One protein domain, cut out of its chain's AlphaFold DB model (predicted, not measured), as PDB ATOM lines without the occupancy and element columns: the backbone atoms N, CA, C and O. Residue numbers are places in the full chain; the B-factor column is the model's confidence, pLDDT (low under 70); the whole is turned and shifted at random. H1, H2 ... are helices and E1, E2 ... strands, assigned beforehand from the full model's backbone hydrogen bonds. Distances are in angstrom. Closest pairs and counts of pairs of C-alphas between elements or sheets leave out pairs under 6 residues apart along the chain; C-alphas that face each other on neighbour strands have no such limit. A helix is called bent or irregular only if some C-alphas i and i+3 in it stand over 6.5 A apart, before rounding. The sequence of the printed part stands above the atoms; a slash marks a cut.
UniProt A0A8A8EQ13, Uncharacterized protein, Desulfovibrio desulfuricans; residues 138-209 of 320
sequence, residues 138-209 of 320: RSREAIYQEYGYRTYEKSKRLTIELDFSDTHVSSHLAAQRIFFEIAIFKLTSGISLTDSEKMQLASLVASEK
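AT A GLANCE: This is residues 138 to 209 of the 320 residues of an uncharacterized protein of Desulfovibrio desulfuricans (UniProt A0A8A8EQ13). A long helix, H2, runs through the middle of a flattened shape, with the two-stranded hairpin E1 and E2 along one side of it and H3 loosely placed on the other side. H1 makes a corner with H2 where the last residues of H1 meet the first residues of H2, and residues 189 to 194 turn the chain back from H2 into H3. The printed part has 72 residues, with three named helices and two named strands in the order H1, E1, E2, H2, H3; the sheet is E1 - E2, antiparallel, and the class is mixed, helices and strands. The whole is only just compact, close to loose, with a radius of gyration of the C-alphas of 13.1 A; it spans 35 by 35 by 19 A, only just flat.

HOW THE PARTS SIT: H1, residues 138 to 147, comes closest to E1, residues 149 to 154, at the C-alphas of Tyr 144 and Arg 150, 5.7 A apart. E1 and E2, residues 157 to 162, form a hairpin, antiparallel at 163 degrees; N 152 and O 159 are within hydrogen-bond range at 2.9 A, and so are N 159 and O 152 at 2.8 A. H2, residues 171 to 188, touches H1 only at their ends, with its residues 171 to 174 alone; the closest C-alphas are those of Tyr 147 and Ser 171, 4.5 A apart. H1 and H2 run opposite ways at a tilt of 36 degrees, only just steep. The closest C-alphas of E2 and H2 are those of Leu 158 and Phe 185, 7.1 A apart. H3, residues 195 to 209, is close to H2 but not clearly touching, with the C-alphas of Ala 183 and Glu 197 closest at 7.5 A; they run opposite ways at a steep tilt of 53 degrees. H3 is apart from H1, E1 and E2. In H1 every O i to N i+4 pair is within hydrogen-bond range; in H2 12 of 14 are, and in H3 9 of 11.

IN THESE COORDINATES: H1 begins at C-alpha 138, (-4.826, 15.595, -21.301), and is 14.1 A long. E1 measures 16.7 A and E2 16.1 A. H2 measures 25.1 A from C-alpha 171, (-0.968, 13.891, -39.397), to C-alpha 188; it has a kink of 26 degrees near residue 178 and is irregular, with C-alphas 172 and 175 7.4 A apart. H3 measures 21.0 A and ends at C-alpha 209, (22.467, 18.616, -36.157).

THE WHOLE: The two C-alphas farthest apart are those of Ser 155 and Lys 209, 36.0 A. The printed part has no cut and no long link. The mean pLDDT of the printed part is 71.5; 26 residues are under 70, among them 138 to 143 and 199 to 209.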
ATOM      1  N   ARG A 138      -4.263  14.610 -20.344       44.62
ATOM      2  CA  ARG A 138      -4.826  15.595 -21.301       44.62
ATOM      3  C   ARG A 138      -3.972  15.754 -22.557       44.62
ATOM      4  O   ARG A 138      -4.464  16.278 -23.562       44.62
ATOM      5  N   SER A 139      -2.723  15.283 -22.552       54.97
ATOM      6  CA  SER A 139      -1.912  15.207 -23.763       54.97
ATOM      7  C   SER A 139      -2.491  14.205 -24.751       54.97
ATOM      8  O   SER A 139      -2.303  14.417 -25.937       54.97
ATOM      9  N   ARG A 140      -3.223  13.165 -24.323       61.72
ATOM     10  CA  ARG A 140      -3.776  12.154 -25.242       61.72
ATOM     11  C   ARG A 140      -4.803  12.748 -26.202       61.72
ATOM     12  O   ARG A 140      -4.730  12.487 -27.398       61.72
ATOM     13  N   GLU A 141      -5.708  13.596 -25.712       66.94
ATOM     14  CA  GLU A 141      -6.694  14.257 -26.578       66.94
ATOM     15  C   GLU A 141      -6.038  15.349 -27.433       66.94
ATOM     16  O   GLU A 141      -6.316  15.444 -28.621       66.94
ATOM     17  N   ALA A 142      -5.090  16.121 -26.890       63.88
ATOM     18  CA  ALA A 142      -4.334  17.085 -27.694       63.88
ATOM     19  C   ALA A 142      -3.484  16.406 -28.789       63.88
ATOM     20  O   ALA A 142      -3.405  16.908 -29.908       63.88
ATOM     21  N   ILE A 143      -2.882  15.250 -28.488       67.56
ATOM     22  CA  ILE A 143      -2.142  14.409 -29.437       67.56
ATOM     23  C   ILE A 143      -3.088  13.860 -30.503       67.56
ATOM     24  O   ILE A 143      -2.742  13.893 -31.682       67.56
ATOM     25  N   TYR A 144      -4.284  13.414 -30.117       80.69
ATOM     26  CA  TYR A 144      -5.304  12.980 -31.063       80.69
ATOM     27  C   TYR A 144      -5.715  14.120 -32.002       80.69
ATOM     28  O   TYR A 144      -5.659  13.956 -33.214       80.69
ATOM     29  N   GLN A 145      -6.021  15.307 -31.474       79.75
ATOM     30  CA  GLN A 145      -6.388  16.465 -32.295       79.75
ATOM     31  C   GLN A 145      -5.243  16.907 -33.232       79.75
ATOM     32  O   GLN A 145      -5.482  17.227 -34.395       79.75
ATOM     33  N   GLU A 146      -3.988  16.904 -32.760       75.25
ATOM     34  CA  GLU A 146      -2.826  17.379 -33.529       75.25
ATOM     35  C   GLU A 146      -2.308  16.349 -34.547       75.25
ATOM     36  O   GLU A 146      -1.956  16.727 -35.664       75.25
ATOM     37  N   TYR A 147      -2.257  15.064 -34.187       77.19
ATOM     38  CA  TYR A 147      -1.578  14.014 -34.958       77.19
ATOM     39  C   TYR A 147      -2.491  12.870 -35.417       77.19
ATOM     40  O   TYR A 147      -2.035  12.044 -36.204       77.19
ATOM     41  N   GLY A 148      -3.739  12.795 -34.947       86.75
ATOM     42  CA  GLY A 148      -4.696  11.768 -35.364       86.75
ATOM     43  C   GLY A 148      -4.420  10.383 -34.789       86.75
ATOM     44  O   GLY A 148      -4.664   9.387 -35.460       86.75
ATOM     45  N   TYR A 149      -3.870  10.272 -33.576       85.00
ATOM     46  CA  TYR A 149      -3.724   8.961 -32.939       85.00
ATOM     47  C   TYR A 149      -3.982   8.981 -31.434       85.00
ATOM     48  O   TYR A 149      -3.782   9.994 -30.765       85.00
ATOM     49  N   ARG A 150      -4.409   7.831 -30.904       85.06
ATOM     50  CA  ARG A 150      -4.558   7.567 -29.466       85.06
ATOM     51  C   ARG A 150      -3.708   6.378 -29.056       85.06
ATOM     52  O   ARG A 150      -3.561   5.417 -29.811       85.06
ATOM     53  N   THR A 151      -3.182   6.433 -27.842       78.06
ATOM     54  CA  THR A 151      -2.458   5.331 -27.212       78.06
ATOM     55  C   THR A 151      -3.254   4.799 -26.031       78.06
ATOM     56  O   THR A 151      -3.781   5.559 -25.220       78.06
ATOM     57  N   TYR A 152      -3.336   3.474 -25.931       78.81
ATOM     58  CA  TYR A 152      -3.914   2.792 -24.780       78.81
ATOM     59  C   TYR A 152      -2.924   1.762 -24.263       78.81
ATOM     60  O   TYR A 152      -2.484   0.874 -24.995       78.81
ATOM     61  N   GLU A 153      -2.599   1.869 -22.985       77.00
ATOM     62  CA  GLU A 153      -1.613   1.015 -22.339       77.00
ATOM     63  C   GLU A 153      -2.301   0.010 -21.423       77.00
ATOM     64  O   GLU A 153      -3.141   0.356 -20.592       77.00
ATOM     65  N   LYS A 154      -1.946  -1.268 -21.560       75.31
ATOM     66  CA  LYS A 154      -2.406  -2.318 -20.652       75.31
ATOM     67  C   LYS A 154      -1.308  -3.345 -20.438       75.31
ATOM     68  O   LYS A 154      -1.087  -4.224 -21.274       75.31
ATOM     69  N   SER A 155      -0.668  -3.291 -19.268       75.75
ATOM     70  CA  SER A 155       0.475  -4.152 -18.942       75.75
ATOM     71  C   SER A 155       1.574  -3.996 -20.006       75.75
ATOM     72  O   SER A 155       1.959  -2.879 -20.311       75.75
ATOM     73  N   LYS A 156       2.058  -5.084 -20.615       75.19
ATOM     74  CA  LYS A 156       3.069  -5.067 -21.689       75.19
ATOM     75  C   LYS A 156       2.486  -4.877 -23.097       75.19
ATOM     76  O   LYS A 156       3.107  -5.292 -24.074       75.19
ATOM     77  N   ARG A 157       1.274  -4.332 -23.218       80.31
ATOM     78  CA  ARG A 157       0.620  -4.060 -24.505       80.31
ATOM     79  C   ARG A 157       0.358  -2.567 -24.653       80.31
ATOM     80  O   ARG A 157      -0.287  -1.978 -23.790       80.31
ATOM     81  N   LEU A 158       0.818  -2.017 -25.770       80.62
ATOM     82  CA  LEU A 158       0.459  -0.694 -26.261       80.62
ATOM     83  C   LEU A 158      -0.446  -0.885 -27.475       80.62
ATOM     84  O   LEU A 158      -0.052  -1.532 -28.445       80.62
ATOM     85  N   THR A 159      -1.652  -0.338 -27.408       85.25
ATOM     86  CA  THR A 159      -2.559  -0.223 -28.548       85.25
ATOM     87  C   THR A 159      -2.443   1.187 -29.098       85.25
ATOM     88  O   THR A 159      -2.523   2.146 -28.333       85.25
ATOM     89  N   ILE A 160      -2.280   1.308 -30.412       87.00
ATOM     90  CA  ILE A 160      -2.250   2.592 -31.110       87.00
ATOM     91  C   ILE A 160      -3.419   2.610 -32.081       87.00
ATOM     92  O   ILE A 160      -3.489   1.786 -32.991       87.00
ATOM     93  N   GLU A 161      -4.350   3.522 -31.849       88.00
ATOM     94  CA  GLU A 161      -5.497   3.770 -32.715       88.00
ATOM     95  C   GLU A 161      -5.164   4.961 -33.614       88.00
ATOM     96  O   GLU A 161      -4.735   5.997 -33.109       88.00
ATOM     97  N   LEU A 162      -5.320   4.799 -34.929       87.88
ATOM     98  CA  LEU A 162      -5.021   5.822 -35.932       87.88
ATOM     99  C   LEU A 162      -6.308   6.317 -36.585       87.88
ATOM    100  O   LEU A 162      -7.106   5.514 -37.066       87.88
ATOM    101  N   ASP A 163      -6.454   7.632 -36.648       87.44
ATOM    102  CA  ASP A 163      -7.515   8.345 -37.343       87.44
ATOM    103  C   ASP A 163      -6.934   9.009 -38.596       87.44
ATOM    104  O   ASP A 163      -6.026   9.840 -38.534       87.44
ATOM    105  N   PHE A 164      -7.446   8.593 -39.753       81.12
ATOM    106  CA  PHE A 164      -7.029   9.092 -41.064       81.12
ATOM    107  C   PHE A 164      -7.935  10.212 -41.585       81.12
ATOM    108  O   PHE A 164      -7.920  10.499 -42.779       81.12
ATOM    109  N   SER A 165      -8.751  10.832 -40.731       81.25
ATOM    110  CA  SER A 165      -9.515  12.009 -41.127       81.25
ATOM    111  C   SER A 165      -8.584  13.187 -41.449       81.25
ATOM    112  O   SER A 165      -7.569  13.414 -40.788       81.25
ATOM    113  N   ASP A 166      -8.956  14.000 -42.439       71.50
ATOM    114  CA  ASP A 166      -8.174  15.173 -42.874       71.50
ATOM    115  C   ASP A 166      -8.247  16.358 -41.886       71.50
ATOM    116  O   ASP A 166      -7.939  17.501 -42.228       71.50
ATOM    117  N   THR A 167      -8.680  16.115 -40.647       84.12
ATOM    118  CA  THR A 167      -8.895  17.156 -39.632       84.12
ATOM    119  C   THR A 167      -7.661  17.422 -38.764       84.12
ATOM    120  O   THR A 167      -7.603  18.432 -38.061       84.12
ATOM    121  N   HIS A 168      -6.642  16.559 -38.846       83.19
ATOM    122  CA  HIS A 168      -5.469  16.592 -37.972       83.19
ATOM    123  C   HIS A 168      -4.308  17.400 -38.568       83.19
ATOM    124  O   HIS A 168      -3.707  17.024 -39.576       83.19
ATOM    125  N   VAL A 169      -3.948  18.497 -37.893       75.19
ATOM    126  CA  VAL A 169      -3.000  19.531 -38.367       75.19
ATOM    127  C   VAL A 169      -1.628  18.967 -38.767       75.19
ATOM    128  O   VAL A 169      -0.996  19.458 -39.702       75.19
ATOM    129  N   SER A 170      -1.151  17.946 -38.056       75.50
ATOM    130  CA  SER A 170       0.194  17.385 -38.197       75.50
ATOM    131  C   SER A 170       0.188  15.874 -38.448       75.50
ATOM    132  O   SER A 170       1.157  15.197 -38.102       75.50
ATOM    133  N   SER A 171      -0.861  15.330 -39.077       79.62
ATOM    134  CA  SER A 171      -0.968  13.891 -39.397       79.62
ATOM    135  C   SER A 171       0.246  13.340 -40.164       79.62
ATOM    136  O   SER A 171       0.684  12.217 -39.920       79.62
ATOM    137  N   HIS A 172       0.883  14.155 -41.010       73.12
ATOM    138  CA  HIS A 172       2.117  13.799 -41.726       73.12
ATOM    139  C   HIS A 172       3.316  13.464 -40.809       73.12
ATOM    140  O   HIS A 172       4.256  12.808 -41.253       73.12
ATOM    141  N   LEU A 173       3.292  13.882 -39.536       72.62
ATOM    142  CA  LEU A 173       4.315  13.573 -38.526       72.62
ATOM    143  C   LEU A 173       3.915  12.418 -37.593       72.62
ATOM    144  O   LEU A 173       4.701  12.039 -36.719       72.62
ATOM    145  N   ALA A 174       2.719  11.839 -37.757       76.06
ATOM    146  CA  ALA A 174       2.174  10.832 -36.847       76.06
ATOM    147  C   ALA A 174       3.081   9.601 -36.725       76.06
ATOM    148  O   ALA A 174       3.361   9.161 -35.616       76.06
ATOM    149  N   ALA A 175       3.631   9.097 -37.836       74.44
ATOM    150  CA  ALA A 175       4.524   7.934 -37.826       74.44
ATOM    151  C   ALA A 175       5.770   8.149 -36.947       74.44
ATOM    152  O   ALA A 175       6.158   7.268 -36.179       74.44
ATOM    153  N   GLN A 176       6.369   9.343 -37.014       66.25
ATOM    154  CA  GLN A 176       7.521   9.697 -36.185       66.25
ATOM    155  C   GLN A 176       7.128   9.799 -34.707       66.25
ATOM    156  O   GLN A 176       7.866   9.338 -33.840       66.25
ATOM    157  N   ARG A 177       5.962  10.380 -34.406       69.88
ATOM    158  CA  ARG A 177       5.448  10.485 -33.034       69.88
ATOM    159  C   ARG A 177       5.117   9.129 -32.427       69.88
ATOM    160  O   ARG A 177       5.578   8.838 -31.334       69.88
ATOM    161  N   ILE A 178       4.416   8.284 -33.165       78.12
ATOM    162  CA  ILE A 178       4.084   6.912 -32.778       78.12
ATOM    163  C   ILE A 178       5.341   6.106 -32.475       78.12
ATOM    164  O   ILE A 178       5.379   5.360 -31.502       78.12
ATOM    165  N   PHE A 179       6.398   6.287 -33.265       76.62
ATOM    166  CA  PHE A 179       7.679   5.661 -32.976       76.62
ATOM    167  C   PHE A 179       8.244   6.088 -31.609       76.62
ATOM    168  O   PHE A 179       8.704   5.235 -30.847       76.62
ATOM    169  N   PHE A 180       8.160   7.377 -31.258       67.19
ATOM    170  CA  PHE A 180       8.537   7.845 -29.919       67.19
ATOM    171  C   PHE A 180       7.652   7.247 -28.825       67.19
ATOM    172  O   PHE A 180       8.191   6.801 -27.817       67.19
ATOM    173  N   GLU A 181       6.337   7.173 -29.026       71.38
ATOM    174  CA  GLU A 181       5.410   6.570 -28.058       71.38
ATOM    175  C   GLU A 181       5.718   5.089 -27.818       71.38
ATOM    176  O   GLU A 181       5.804   4.645 -26.677       71.38
ATOM    177  N   ILE A 182       5.986   4.323 -28.880       76.31
ATOM    178  CA  ILE A 182       6.401   2.917 -28.767       76.31
ATOM    179  C   ILE A 182       7.705   2.809 -27.976       76.31
ATOM    180  O   ILE A 182       7.837   1.938 -27.111       76.31
ATOM    181  N   ALA A 183       8.675   3.677 -28.269       66.19
ATOM    182  CA  ALA A 183       9.951   3.674 -27.575       66.19
ATOM    183  C   ALA A 183       9.790   4.013 -26.087       66.19
ATOM    184  O   ALA A 183      10.327   3.296 -25.244       66.19
ATOM    185  N   ILE A 184       9.024   5.057 -25.765       64.94
ATOM    186  CA  ILE A 184       8.727   5.471 -24.390       64.94
ATOM    187  C   ILE A 184       8.004   4.343 -23.656       64.94
ATOM    188  O   ILE A 184       8.488   3.922 -22.611       64.94
ATOM    189  N   PHE A 185       6.936   3.786 -24.230       70.94
ATOM    190  CA  PHE A 185       6.176   2.683 -23.642       70.94
ATOM    191  C   PHE A 185       7.049   1.463 -23.341       70.94
ATOM    192  O   PHE A 185       6.966   0.868 -22.264       70.94
ATOM    193  N   LYS A 186       7.898   1.063 -24.298       73.06
ATOM    194  CA  LYS A 186       8.823  -0.055 -24.099       73.06
ATOM    195  C   LYS A 186       9.739   0.225 -22.919       73.06
ATOM    196  O   LYS A 186       9.853  -0.618 -22.032       73.06
ATOM    197  N   LEU A 187      10.333   1.415 -22.882       63.41
ATOM    198  CA  LEU A 187      11.218   1.823 -21.800       63.41
ATOM    199  C   LEU A 187      10.475   1.810 -20.457       63.41
ATOM    200  O   LEU A 187      10.903   1.091 -19.559       63.41
ATOM    201  N   THR A 188       9.340   2.501 -20.327       54.66
ATOM    202  CA  THR A 188       8.562   2.591 -19.074       54.66
ATOM    203  C   THR A 188       8.020   1.239 -18.606       54.66
ATOM    204  O   THR A 188       7.907   1.007 -17.403       54.66
ATOM    205  N   SER A 189       7.773   0.308 -19.530       64.25
ATOM    206  CA  SER A 189       7.321  -1.061 -19.242       64.25
ATOM    207  C   SER A 189       8.455  -2.063 -18.970       64.25
ATOM    208  O   SER A 189       8.196  -3.263 -18.819       64.25
ATOM    209  N   GLY A 190       9.717  -1.617 -18.936       59.50
ATOM    210  CA  GLY A 190      10.881  -2.486 -18.728       59.50
ATOM    211  C   GLY A 190      11.167  -3.438 -19.898       59.50
ATOM    212  O   GLY A 190      11.737  -4.512 -19.705       59.50
ATOM    213  N   ILE A 191      10.741  -3.076 -21.109       73.25
ATOM    214  CA  ILE A 191      11.001  -3.792 -22.359       73.25
ATOM    215  C   ILE A 191      12.220  -3.150 -23.027       73.25
ATOM    216  O   ILE A 191      12.241  -1.954 -23.308       73.25
ATOM    217  N   SER A 192      13.254  -3.942 -23.309       73.75
ATOM    218  CA  SER A 192      14.450  -3.436 -23.985       73.75
ATOM    219  C   SER A 192      14.144  -2.991 -25.417       73.75
ATOM    220  O   SER A 192      13.492  -3.709 -26.178       73.75
ATOM    221  N   LEU A 193      14.662  -1.823 -25.800       74.44
ATOM    222  CA  LEU A 193      14.675  -1.382 -27.194       74.44
ATOM    223  C   LEU A 193      15.656  -2.227 -28.013       74.44
ATOM    224  O   LEU A 193      16.759  -2.534 -27.548       74.44
ATOM    225  N   THR A 194      15.277  -2.539 -29.248       78.25
ATOM    226  CA  THR A 194      16.185  -3.133 -30.235       78.25
ATOM    227  C   THR A 194      17.248  -2.123 -30.666       78.25
ATOM    228  O   THR A 194      17.063  -0.909 -30.551       78.25
ATOM    229  N   ASP A 195      18.371  -2.599 -31.202       75.12
ATOM    230  CA  ASP A 195      19.434  -1.698 -31.663       75.12
ATOM    231  C   ASP A 195      18.996  -0.843 -32.859       75.12
ATOM    232  O   ASP A 195      19.387   0.319 -32.951       75.12
ATOM    233  N   SER A 196      18.102  -1.358 -33.710       74.25
ATOM    234  CA  SER A 196      17.478  -0.574 -34.782       74.25
ATOM    235  C   SER A 196      16.639   0.586 -34.230       74.25
ATOM    236  O   SER A 196      16.772   1.715 -34.699       74.25
ATOM    237  N   GLU A 197      15.845   0.349 -33.181       72.62
ATOM    238  CA  GLU A 197      15.054   1.396 -32.519       72.62
ATOM    239  C   GLU A 197      15.954   2.437 -31.841       72.62
ATOM    240  O   GLU A 197      15.734   3.638 -31.990       72.62
ATOM    241  N   LYS A 198      17.024   2.005 -31.163       73.19
ATOM    242  CA  LYS A 198      18.020   2.930 -30.595       73.19
ATOM    243  C   LYS A 198      18.681   3.784 -31.680       73.19
ATOM    244  O   LYS A 198      18.840   4.988 -31.490       73.19
ATOM    245  N   MET A 199      19.044   3.187 -32.818       69.94
ATOM    246  CA  MET A 199      19.639   3.902 -33.951       69.94
ATOM    247  C   MET A 199      18.663   4.892 -34.589       69.94
ATOM    248  O   MET A 199      19.067   6.004 -34.916       69.94
ATOM    249  N   GLN A 200      17.386   4.535 -34.742       66.88
ATOM    250  CA  GLN A 200      16.368   5.448 -35.267       66.88
ATOM    251  C   GLN A 200      16.100   6.613 -34.308       66.88
ATOM    252  O   GLN A 200      16.090   7.759 -34.754       66.88
ATOM    253  N   LEU A 201      15.996   6.364 -32.996       65.31
ATOM    254  CA  LEU A 201      15.920   7.426 -31.982       65.31
ATOM    255  C   LEU A 201      17.140   8.352 -32.067       65.31
ATOM    256  O   LEU A 201      16.995   9.572 -32.132       65.31
ATOM    257  N   ALA A 202      18.344   7.781 -32.153       63.03
ATOM    258  CA  ALA A 202      19.575   8.546 -32.300       63.03
ATOM    259  C   ALA A 202      19.620   9.347 -33.615       63.03
ATOM    260  O   ALA A 202      20.089  10.482 -33.615       63.03
ATOM    261  N   SER A 203      19.118   8.792 -34.722       59.75
ATOM    262  CA  SER A 203      19.052   9.448 -36.034       59.75
ATOM    263  C   SER A 203      18.049  10.603 -36.053       59.75
ATOM    264  O   SER A 203      18.332  11.660 -36.616       59.75
ATOM    265  N   LEU A 204      16.893  10.438 -35.409       54.84
ATOM    266  CA  LEU A 204      15.895  11.495 -35.255       54.84
ATOM    267  C   LEU A 204      16.456  12.656 -34.426       54.84
ATOM    268  O   LEU A 204      16.362  13.805 -34.850       54.84
ATOM    269  N   VAL A 205      17.160  12.362 -33.328       53.84
ATOM    270  CA  VAL A 205      17.889  13.377 -32.547       53.84
ATOM    271  C   VAL A 205      19.047  13.985 -33.354       53.84
ATOM    272  O   VAL A 205      19.346  15.176 -33.246       53.84
ATOM    273  N   ALA A 206      19.712  13.195 -34.200       50.56
ATOM    274  CA  ALA A 206      20.793  13.669 -35.059       50.56
ATOM    275  C   ALA A 206      20.306  14.581 -36.196       50.56
ATOM    276  O   ALA A 206      21.080  15.420 -36.648       50.56
ATOM    277  N   SER A 207      19.048  14.473 -36.629       46.25
ATOM    278  CA  SER A 207      18.471  15.320 -37.684       46.25
ATOM    279  C   SER A 207      18.407  16.813 -37.294       46.25
ATOM    280  O   SER A 207      18.471  17.690 -38.160       46.25
ATOM    281  N   GLU A 208      18.447  17.126 -35.992       43.03
ATOM    282  CA  GLU A 208      18.627  18.494 -35.479       43.03
ATOM    283  C   GLU A 208      20.052  19.058 -35.676       43.03
ATOM    284  O   GLU A 208      20.263  20.267 -35.540       43.03
ATOM    285  N   LYS A 209      21.049  18.222 -36.009       45.56
ATOM    286  CA  LYS A 209      22.467  18.616 -36.157       45.56
ATOM    287  C   LYS A 209      22.791  19.311 -37.489       45.56
ATOM    288  O   LYS A 209      23.964  19.492 -37.811       45.56
TER     289      LYS A 209